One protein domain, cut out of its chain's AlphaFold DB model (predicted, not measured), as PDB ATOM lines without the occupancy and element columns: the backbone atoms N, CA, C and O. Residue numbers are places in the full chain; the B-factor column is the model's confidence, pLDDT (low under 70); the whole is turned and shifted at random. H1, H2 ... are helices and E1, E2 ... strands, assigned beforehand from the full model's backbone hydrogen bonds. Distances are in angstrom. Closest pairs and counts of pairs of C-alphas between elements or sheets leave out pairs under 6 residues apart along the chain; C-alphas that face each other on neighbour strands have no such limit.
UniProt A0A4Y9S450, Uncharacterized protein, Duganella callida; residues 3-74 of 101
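Overview. This is residues 3 to 74 of the 101 residues of an uncharacterized protein of Duganella callida (UniProt A0A4Y9S450). This is a small sandwich whose two sheets lie face to face with their strands crossed: the three-stranded sheet E2, E3, E4 on one side and the two-stranded sheet E1, E5 on the other. A long loop, residues 45 to 60, runs away from the sheets between E3 and E4, and the short helix H1 leads straight into E1. The printed part has 72 residues, with one named helix and five named strands in the order H1 E1 E2 E3 E4 E5; both sheets are antiparallel, the larger in the order E2 - E3 - E4. The class is mostly strand, though under half of the residues are in named elements. The whole is compact, with a radius of gyration of the C-alphas of 12.2 A and spans of 35 by 27 by 23 A.

Arrangement. Start at H1, residues 14 to 18, where the one O i to N i+4 pair is not within hydrogen-bond range and 1 of 2 O i to N i+3 pairs is. A tight link leads to E1, residues 19 to 23, whose antiparallel neighbour is E5, residues 68 to 72, at 160 degrees; look for N 20 and O 71, 2.7 A apart. Next come E2, residues 31 to 35, and E3, residues 40 to 44, an antiparallel hairpin at 175 degrees, with N 35 and O 40 at 2.8 A. H1 only grazes the sheet of E2 and E3, with its residues 16 to 17. E4, residues 61 to 65, forms a hairpin with E3 at 150 degrees, with N 64 and O 41 at 2.8 A, and completes a meander, each strand the antiparallel neighbour of the one before. The two sheets make a sandwich, their facing parts 9.6 A centre to centre and their strands at 69 degrees. Across it, the closest C-alphas of E2 and E5, those of Asp 35 and Val 68, are 6.6 A apart. E4 and E5 meet only through their link.

Along the chain. Find C-alpha 14 at (239.407, 255.326, 194.194), where H1 begins; it spans 8.0 A. E1 is 13.1 A long, E2 10.9 A, E3 13.4 A and E4 13.2 A. E2 begins at C-alpha 31, at (242.440, 241.512, 195.348). E5, 13.5 A long, ends at C-alpha 72, at (250.450, 252.892, 194.261).

Size, cuts and confidence. The C-alphas farthest apart, those of Gly 56 and Asp 74, are 37.2 A apart. The printed part has no cut. The link from E3 to E4 is long, 16 residues, and within it residues 54 to 55 pair with 58 to 59, antiparallel. The mean pLDDT of the printed part is 89.1, and residue 74 alone is under 70.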
ATOM      1  N   ILE A   3     243.260 249.432 202.010       90.62
ATOM      2  CA  ILE A   3     242.529 249.797 200.790       90.62
ATOM      3  C   ILE A   3     241.428 248.781 200.501       90.62
ATOM      4  O   ILE A   3     241.585 247.591 200.766       90.62
ATOM      5  N   SER A   4     240.325 249.243 199.924       90.31
ATOM      6  CA  SER A   4     239.277 248.378 199.391       90.31
ATOM      7  C   SER A   4     238.765 248.901 198.053       90.31
ATOM      8  O   SER A   4     238.674 250.112 197.830       90.31
ATOM      9  N   ALA A   5     238.438 247.969 197.168       88.19
ATOM     10  CA  ALA A   5     237.766 248.198 195.899       88.19
ATOM     11  C   ALA A   5     236.238 248.045 196.014       88.19
ATOM     12  O   ALA A   5     235.536 248.396 195.066       88.19
ATOM     13  N   ASP A   6     235.715 247.554 197.148       87.25
ATOM     14  CA  ASP A   6     234.273 247.473 197.408       87.25
ATOM     15  C   ASP A   6     233.719 248.861 197.779       87.25
ATOM     16  O   ASP A   6     234.071 249.375 198.842       87.25
ATOM     17  N   PRO A   7     232.821 249.464 196.972       86.06
ATOM     18  CA  PRO A   7     232.222 250.772 197.257       86.06
ATOM     19  C   PRO A   7     231.440 250.845 198.572       86.06
ATOM     20  O   PRO A   7     231.154 251.940 199.051       86.06
ATOM     21  N   LYS A   8     231.045 249.700 199.138       87.75
ATOM     22  CA  LYS A   8     230.332 249.627 200.419       87.75
ATOM     23  C   LYS A   8     231.279 249.563 201.619       87.75
ATOM     24  O   LYS A   8     230.828 249.728 202.751       87.75
ATOM     25  N   SER A   9     232.571 249.328 201.391       85.88
ATOM     26  CA  SER A   9     233.573 249.252 202.449       85.88
ATOM     27  C   SER A   9     233.904 250.646 202.995       85.88
ATOM     28  O   SER A   9     234.117 251.574 202.213       85.88
ATOM     29  N   PRO A  10     234.061 250.819 204.323       86.12
ATOM     30  CA  PRO A  10     234.554 252.073 204.903       86.12
ATOM     31  C   PRO A  10     236.002 252.390 204.493       86.12
ATOM     32  O   PRO A  10     236.479 253.500 204.717       86.12
ATOM     33  N   HIS A  11     236.705 251.422 203.897       86.25
ATOM     34  CA  HIS A  11     238.066 251.568 203.378       86.25
ATOM     35  C   HIS A  11     238.105 251.671 201.852       86.25
ATOM     36  O   HIS A  11     239.176 251.540 201.254       86.25
ATOM     37  N   TYR A  12     236.947 251.888 201.220       87.62
ATOM     38  CA  TYR A  12     236.876 252.157 199.796       87.62
ATOM     39  C   TYR A  12     237.738 253.366 199.438       87.62
ATOM     40  O   TYR A  12     237.613 254.441 200.025       87.62
ATOM     41  N   SER A  13     238.599 253.195 198.442       83.19
ATOM     42  CA  SER A  13     239.380 254.288 197.876       83.19
ATOM     43  C   SER A  13     239.398 254.169 196.364       83.19
ATOM     44  O   SER A  13     239.597 253.082 195.822       83.19
ATOM     45  N   THR A  14     239.256 255.288 195.656       81.62
ATOM     46  CA  THR A  14     239.407 255.326 194.194       81.62
ATOM     47  C   THR A  14     240.827 254.969 193.757       81.62
ATOM     48  O   THR A  14     241.015 254.444 192.661       81.62
ATOM     49  N   CYS A  15     241.811 255.167 194.639       77.88
ATOM     50  CA  CYS A  15     243.198 254.759 194.431       77.88
ATOM     51  C   CYS A  15     243.383 253.235 194.466       77.88
ATOM     52  O   CYS A  15     244.436 252.756 194.065       77.88
ATOM     53  N   SER A  16     242.379 252.453 194.894       81.44
ATOM     54  CA  SER A  16     242.458 250.982 194.875       81.44
ATOM     55  C   SER A  16     242.681 250.417 193.469       81.44
ATOM     56  O   SER A  16     243.313 249.379 193.327       81.44
ATOM     57  N   ARG A  17     242.239 251.128 192.421       78.50
ATOM     58  CA  ARG A  17     242.502 250.770 191.014       78.50
ATOM     59  C   ARG A  17     243.951 250.972 190.583       78.50
ATOM     60  O   ARG A  17     244.395 250.283 189.679       78.50
ATOM     61  N   GLN A  18     244.640 251.918 191.211       83.31
ATOM     62  CA  GLN A  18     246.049 252.235 190.970       83.31
ATOM     63  C   GLN A  18     246.955 251.496 191.958       83.31
ATOM     64  O   GLN A  18     248.156 251.737 192.002       83.31
ATOM     65  N   ALA A  19     246.390 250.648 192.818       87.44
ATOM     66  CA  ALA A  19     247.140 249.944 193.835       87.44
ATOM     67  C   ALA A  19     247.485 248.533 193.362       87.44
ATOM     68  O   ALA A  19     246.616 247.732 193.025       87.44
ATOM     69  N   THR A  20     248.767 248.206 193.419       90.00
ATOM     70  CA  THR A  20     249.265 246.842 193.323       90.00
ATOM     71  C   THR A  20     249.456 246.287 194.729       90.00
ATOM     72  O   THR A  20     250.157 246.879 195.551       90.00
ATOM     73  N   VAL A  21     248.831 245.144 195.010       91.31
ATOM     74  CA  VAL A  21     248.931 244.462 196.304       91.31
ATOM     75  C   VAL A  21     249.862 243.264 196.172       91.31
ATOM     76  O   VAL A  21     249.739 242.479 195.234       91.31
ATOM     77  N   PHE A  22     250.761 243.100 197.134       92.25
ATOM     78  CA  PHE A  22     251.636 241.942 197.259       92.25
ATOM     79  C   PHE A  22     251.355 241.216 198.573       92.25
ATOM     80  O   PHE A  22     251.102 241.855 199.592       92.25
ATOM     81  N   LEU A  23     251.445 239.888 198.557       93.56
ATOM     82  CA  LEU A  23     251.386 239.031 199.735       93.56
ATOM     83  C   LEU A  23     252.635 238.161 199.779       93.56
ATOM     84  O   LEU A  23     252.903 237.405 198.852       93.56
ATOM     85  N   ASN A  24     253.413 238.276 200.854       91.94
ATOM     86  CA  ASN A  24     254.701 237.595 201.011       91.94
ATOM     87  C   ASN A  24     255.649 237.820 199.810       91.94
ATOM     88  O   ASN A  24     256.505 236.993 199.513       91.94
ATOM     89  N   GLY A  25     255.501 238.961 199.127       86.19
ATOM     90  CA  GLY A  25     256.271 239.335 197.941       86.19
ATOM     91  C   GLY A  25     255.738 238.843 196.602       86.19
ATOM     92  O   GLY A  25     256.286 239.238 195.577       86.19
ATOM     93  N   GLU A  26     254.657 238.070 196.585       88.62
ATOM     94  CA  GLU A  26     253.965 237.701 195.353       88.62
ATOM     95  C   GLU A  26     252.842 238.692 195.065       88.62
ATOM     96  O   GLU A  26     252.062 239.041 195.952       88.62
ATOM     97  N   GLN A  27     252.752 239.169 193.824       90.81
ATOM     98  CA  GLN A  27     251.677 240.068 193.422       90.81
ATOM     99  C   GLN A  27     250.338 239.329 193.475       90.81
ATOM    100  O   GLN A  27     250.136 238.328 192.785       90.81
ATOM    101  N   LEU A  28     249.396 239.860 194.249       90.44
ATOM    102  CA  LEU A  28     248.033 239.358 194.285       90.44
ATOM    103  C   LEU A  28     247.244 239.915 193.105       90.44
ATOM    104  O   LEU A  28     247.074 241.124 192.947       90.44
ATOM    105  N   LYS A  29     246.706 239.007 192.293       87.81
ATOM    106  CA  LYS A  29     245.663 239.324 191.316       87.81
ATOM    107  C   LYS A  29     244.296 239.196 191.980       87.81
ATOM    108  O   LYS A  29     244.131 238.418 192.914       87.81
ATOM    109  N   HIS A  30     243.315 239.939 191.470       89.00
ATOM    110  CA  HIS A  30     241.919 239.849 191.918       89.00
ATOM    111  C   HIS A  30     241.710 240.157 193.415       89.00
ATOM    112  O   HIS A  30     240.781 239.637 194.034       89.00
ATOM    113  N   CYS A  31     242.570 241.008 193.985       92.50
ATOM    114  CA  CYS A  31     242.440 241.512 195.348       92.50
ATOM    115  C   CYS A  31     241.325 242.564 195.423       92.50
ATOM    116  O   CYS A  31     241.265 243.473 194.595       92.50
ATOM    117  N   VAL A  32     240.445 242.429 196.413       92.00
ATOM    118  CA  VAL A  32     239.327 243.344 196.677       92.00
ATOM    119  C   VAL A  32     239.649 244.247 197.856       92.00
ATOM    120  O   VAL A  32     239.425 245.451 197.778       92.00
ATOM    121  N   THR A  33     240.201 243.687 198.929       93.81
ATOM    122  CA  THR A  33     240.558 244.434 200.137       93.81
ATOM    123  C   THR A  33     241.945 244.011 200.590       93.81
ATOM    124  O   THR A  33     242.253 242.825 200.602       93.81
ATOM    125  N   ALA A  34     242.781 244.964 200.984       94.88
ATOM    126  CA  ALA A  34     244.106 244.691 201.524       94.88
ATOM    127  C   ALA A  34     244.370 245.546 202.760       94.88
ATOM    128  O   ALA A  34     244.001 246.720 202.812       94.88
ATOM    129  N   ASP A  35     245.027 244.938 203.739       94.75
ATOM    130  CA  ASP A  35     245.415 245.543 205.003       94.75
ATOM    131  C   ASP A  35     246.836 245.096 205.366       94.75
ATOM    132  O   ASP A  35     247.066 243.928 205.697       94.75
ATOM    133  N   ASP A  36     247.789 246.022 205.275       93.62
ATOM    134  CA  ASP A  36     249.195 245.782 205.621       93.62
ATOM    135  C   ASP A  36     249.431 245.649 207.140       93.62
ATOM    136  O   ASP A  36     250.321 244.911 207.557       93.62
ATOM    137  N   GLU A  37     248.614 246.299 207.969       93.00
ATOM    138  CA  GLU A  37     248.725 246.333 209.427       93.00
ATOM    139  C   GLU A  37     248.170 245.045 210.028       93.00
ATOM    140  O   GLU A  37     248.784 244.453 210.917       93.00
ATOM    141  N   ALA A  38     247.029 244.577 209.515       92.56
ATOM    142  CA  ALA A  38     246.470 243.282 209.895       92.56
ATOM    143  C   ALA A  38     247.161 242.101 209.189       92.56
ATOM    144  O   ALA A  38     246.987 240.955 209.610       92.56
ATOM    145  N   GLY A  39     247.922 242.360 208.119       94.75
ATOM    146  CA  GLY A  39     248.558 241.325 207.307       94.75
ATOM    147  C   GLY A  39     247.540 240.436 206.589       94.75
ATOM    148  O   GLY A  39     247.698 239.212 206.542       94.75
ATOM    149  N   THR A  40     246.456 241.029 206.085       96.44
ATOM    150  CA  THR A  40     245.354 240.303 205.442       96.44
ATOM    151  C   THR A  40     245.003 240.881 204.083       96.44
ATOM    152  O   THR A  40     244.949 242.099 203.917       96.44
ATOM    153  N   ALA A  41     244.702 240.008 203.129       95.62
ATOM    154  CA  ALA A  41     244.174 240.386 201.827       95.62
ATOM    155  C   ALA A  41     242.976 239.502 201.467       95.62
ATOM    156  O   ALA A  41     243.042 238.282 201.590       95.62
ATOM    157  N   GLU A  42     241.885 240.112 201.028       95.19
ATOM    158  CA  GLU A  42     240.702 239.426 200.520       95.19
ATOM    159  C   GLU A  42     240.759 239.407 199.000       95.19
ATOM    160  O   GLU A  42     240.739 240.458 198.357       95.19
ATOM    161  N   CYS A  43     240.815 238.212 198.423       94.19
ATOM    162  CA  CYS A  43     240.861 238.015 196.979       94.19
ATOM    163  C   CYS A  43     239.695 237.149 196.525       94.19
ATOM    164  O   CYS A  43     239.205 236.312 197.284       94.19
ATOM    165  N   TYR A  44     239.307 237.283 195.261       94.00
ATOM    166  CA  TYR A  44     238.449 236.280 194.645       94.00
ATOM    167  C   TYR A  44     239.140 234.917 194.644       94.00
ATOM    168  O   TYR A  44     240.314 234.799 194.282       94.00
ATOM    169  N   ARG A  45     238.402 233.886 195.053       93.19
ATOM    170  CA  ARG A  45     238.850 232.504 194.937       93.19
ATOM    171  C   ARG A  45     238.924 232.141 193.459       93.19
ATOM    172  O   ARG A  45     238.023 232.486 192.698       93.19
ATOM    173  N   LEU A  46     239.990 231.456 193.064       91.38
ATOM    174  CA  LEU A  46     240.162 230.973 191.699       91.38
ATOM    175  C   LEU A  46     239.836 229.479 191.617       91.38
ATOM    176  O   LEU A  46     240.028 228.743 192.587       91.38
ATOM    177  N   ASP A  47     239.329 229.041 190.472       89.88
ATOM    178  CA  ASP A  47     239.127 227.634 190.151       89.88
ATOM    179  C   ASP A  47     240.423 226.972 189.637       89.88
ATOM    180  O   ASP A  47     241.494 227.583 189.590       89.88
ATOM    181  N   ALA A  48     240.338 225.699 189.244       89.69
ATOM    182  CA  ALA A  48     241.487 224.947 188.734       89.69
ATOM    183  C   ALA A  48     242.060 225.498 187.412       89.69
ATOM    184  O   ALA A  48     243.199 225.183 187.069       89.69
ATOM    185  N   ASN A  49     241.294 226.312 186.683       88.69
ATOM    186  CA  ASN A  49     241.709 226.947 185.436       88.69
ATOM    187  C   ASN A  49     242.288 228.353 185.668       88.69
ATOM    188  O   ASN A  49     242.759 228.988 184.724       88.69
ATOM    189  N   GLY A  50     242.276 228.840 186.913       84.94
ATOM    190  CA  GLY A  50     242.709 230.188 187.264       84.94
ATOM    191  C   GLY A  50     241.655 231.262 186.994       84.94
ATOM    192  O   GLY A  50     241.983 232.447 187.026       84.94
ATOM    193  N   GLU A  51     240.403 230.879 186.738       89.00
ATOM    194  CA  GLU A  51     239.284 231.809 186.603       89.00
ATOM    195  C   GLU A  51     238.629 232.063 187.961       89.00
ATOM    196  O   GLU A  51     238.765 231.269 188.887       89.00
ATOM    197  N   ILE A  52     237.907 233.177 188.111       90.50
ATOM    198  CA  ILE A  52     237.182 233.464 189.356       90.50
ATOM    199  C   ILE A  52     236.131 232.377 189.581       90.50
ATOM    200  O   ILE A  52     235.209 232.231 188.778       90.50
ATOM    201  N   PHE A  53     236.240 231.672 190.705       89.50
ATOM    202  CA  PHE A  53     235.248 230.708 191.143       89.50
ATOM    203  C   PHE A  53     233.922 231.426 191.415       89.50
ATOM    204  O   PHE A  53     233.857 232.372 192.210       89.50
ATOM    205  N   ARG A  54     232.860 230.957 190.759       87.69
ATOM    206  CA  ARG A  54     231.502 231.481 190.909       87.69
ATOM    207  C   ARG A  54     230.565 230.382 191.381       87.69
ATOM    208  O   ARG A  54     230.567 229.290 190.817       87.69
ATOM    209  N   ASP A  55     229.741 230.710 192.365       83.50
ATOM    210  CA  ASP A  55     228.578 229.924 192.765       83.50
ATOM    211  C   ASP A  55     227.315 230.692 192.350       83.50
ATOM    212  O   ASP A  55     226.896 231.664 192.986       83.50
ATOM    213  N   GLY A  56     226.768 230.329 191.187       85.25
ATOM    214  CA  GLY A  56     225.693 231.079 190.540       85.25
ATOM    215  C   GLY A  56     226.121 232.502 190.155       85.25
ATOM    216  O   GLY A  56     227.070 232.693 189.396       85.25
ATOM    217  N   GLU A  57     225.401 233.505 190.665       84.31
ATOM    218  CA  GLU A  57     225.697 234.930 190.436       84.31
ATOM    219  C   GLU A  57     226.748 235.499 191.404       84.31
ATOM    220  O   GLU A  57     227.164 236.651 191.259       84.31
ATOM    221  N   PHE A  58     227.200 234.712 192.383       83.38
ATOM    222  CA  PHE A  58     228.122 235.167 193.418       83.38
ATOM    223  C   PHE A  58     229.544 234.688 193.136       83.38
ATOM    224  O   PHE A  58     229.777 233.528 192.804       83.38
ATOM    225  N   ALA A  59     230.513 235.586 193.293       88.62
ATOM    226  CA  ALA A  59     231.924 235.229 193.312       88.62
ATOM    227  C   ALA A  59     232.365 235.008 194.762       88.62
ATOM    228  O   ALA A  59     232.047 235.809 195.642       88.62
ATOM    229  N   GLU A  60     233.095 233.924 195.011       91.69
ATOM    230  CA  GLU A  60     233.567 233.609 196.357       91.69
ATOM    231  C   GLU A  60     234.845 234.387 196.682       91.69
ATOM    232  O   GLU A  60     235.748 234.501 195.850       91.69
ATOM    233  N   LEU A  61     234.923 234.908 197.905       92.38
ATOM    234  CA  LEU A  61     236.103 235.585 198.431       92.38
ATOM    235  C   LEU A  61     236.833 234.678 199.416       92.38
ATOM    236  O   LEU A  61     236.218 233.967 200.206       92.38
ATOM    237  N   GLN A  62     238.157 234.757 199.402       94.44
ATOM    238  CA  GLN A  62     239.025 234.094 200.364       94.44
ATOM    239  C   GLN A  62     239.936 235.112 201.048       94.44
ATOM    240  O   GLN A  62     240.456 236.028 200.407       94.44
ATOM    241  N   VAL A  63     240.158 234.922 202.350       95.56
ATOM    242  CA  VAL A  63     241.096 235.731 203.135       95.56
ATOM    243  C   VAL A  63     242.460 235.055 203.129       95.56
ATOM    244  O   VAL A  63     242.630 233.957 203.661       95.56
ATOM    245  N   LEU A  64     243.447 235.737 202.570       95.31
ATOM    246  CA  LEU A  64     244.850 235.366 202.617       95.31
ATOM    247  C   LEU A  64     245.549 236.129 203.745       95.31
ATOM    248  O   LEU A  64     245.212 237.278 204.036       95.31
ATOM    249  N   ARG A  65     246.522 235.484 204.396       96.19
ATOM    250  CA  ARG A  65     247.262 236.044 205.536       96.19
ATOM    251  C   ARG A  65     248.761 236.006 205.289       96.19
ATOM    252  O   ARG A  65     249.273 235.027 204.748       96.19
ATOM    253  N   GLY A  66     249.464 237.047 205.715       93.88
ATOM    254  CA  GLY A  66     250.910 237.160 205.564       93.88
ATOM    255  C   GLY A  66     251.383 238.607 205.571       93.88
ATOM    256  O   GLY A  66     250.674 239.510 206.004       93.88
ATOM    257  N   GLN A  67     252.594 238.830 205.075       93.19
ATOM    258  CA  GLN A  67     253.106 240.177 204.874       93.19
ATOM    259  C   GLN A  67     252.405 240.803 203.669       93.19
ATOM    260  O   GLN A  67     252.659 240.399 202.535       93.19
ATOM    261  N   VAL A  68     251.529 241.775 203.914       94.31
ATOM    262  CA  VAL A  68     250.826 242.514 202.862       94.31
ATOM    263  C   VAL A  68     251.553 243.823 202.584       94.31
ATOM    264  O   VAL A  68     251.942 244.539 203.503       94.31
ATOM    265  N   GLU A  69     251.739 244.136 201.306       91.62
ATOM    266  CA  GLU A  69     252.331 245.392 200.857       91.62
ATOM    267  C   GLU A  69     251.453 246.007 199.772       91.62
ATOM    268  O   GLU A  69     251.052 245.329 198.828       91.62
ATOM    269  N   ILE A  70     251.156 247.297 199.909       90.56
ATOM    270  CA  ILE A  70     250.298 248.045 198.990       90.56
ATOM    271  C   ILE A  70     251.156 249.124 198.330       90.56
ATOM    272  O   ILE A  70     251.751 249.959 199.011       90.56
ATOM    273  N   VAL A  71     251.233 249.095 197.002       87.75
ATOM    274  CA  VAL A  71     252.062 249.986 196.182       87.75
ATOM    275  C   VAL A  71     251.155 250.744 195.226       87.75
ATOM    276  O   VAL A  71     250.391 250.120 194.505       87.75
ATOM    277  N   LEU A  72     251.220 252.073 195.204       84.62
ATOM    278  CA  LEU A  72     250.450 252.892 194.261       84.62
ATOM    279  C   LEU A  72     251.257 253.102 192.968       84.62
ATOM    280  O   LEU A  72     252.463 253.316 193.054       84.62
ATOM    281  N   GLU A  73     250.608 253.052 191.803       71.38
ATOM    282  CA  GLU A  73     251.216 253.156 190.458       71.38
ATOM    283  C   GLU A  73     252.044 254.432 190.236       71.38
ATOM    284  O   GLU A  73     252.999 254.405 189.467       71.38
ATOM    285  N   ASP A  74     251.742 255.526 190.942       66.94
ATOM    286  CA  ASP A  74     252.536 256.763 190.877       66.94
ATOM    287  C   ASP A  74     253.873 256.670 191.646       66.94
ATOM    288  O   ASP A  74     254.665 257.616 191.652       66.94
TER     289      ASP A  74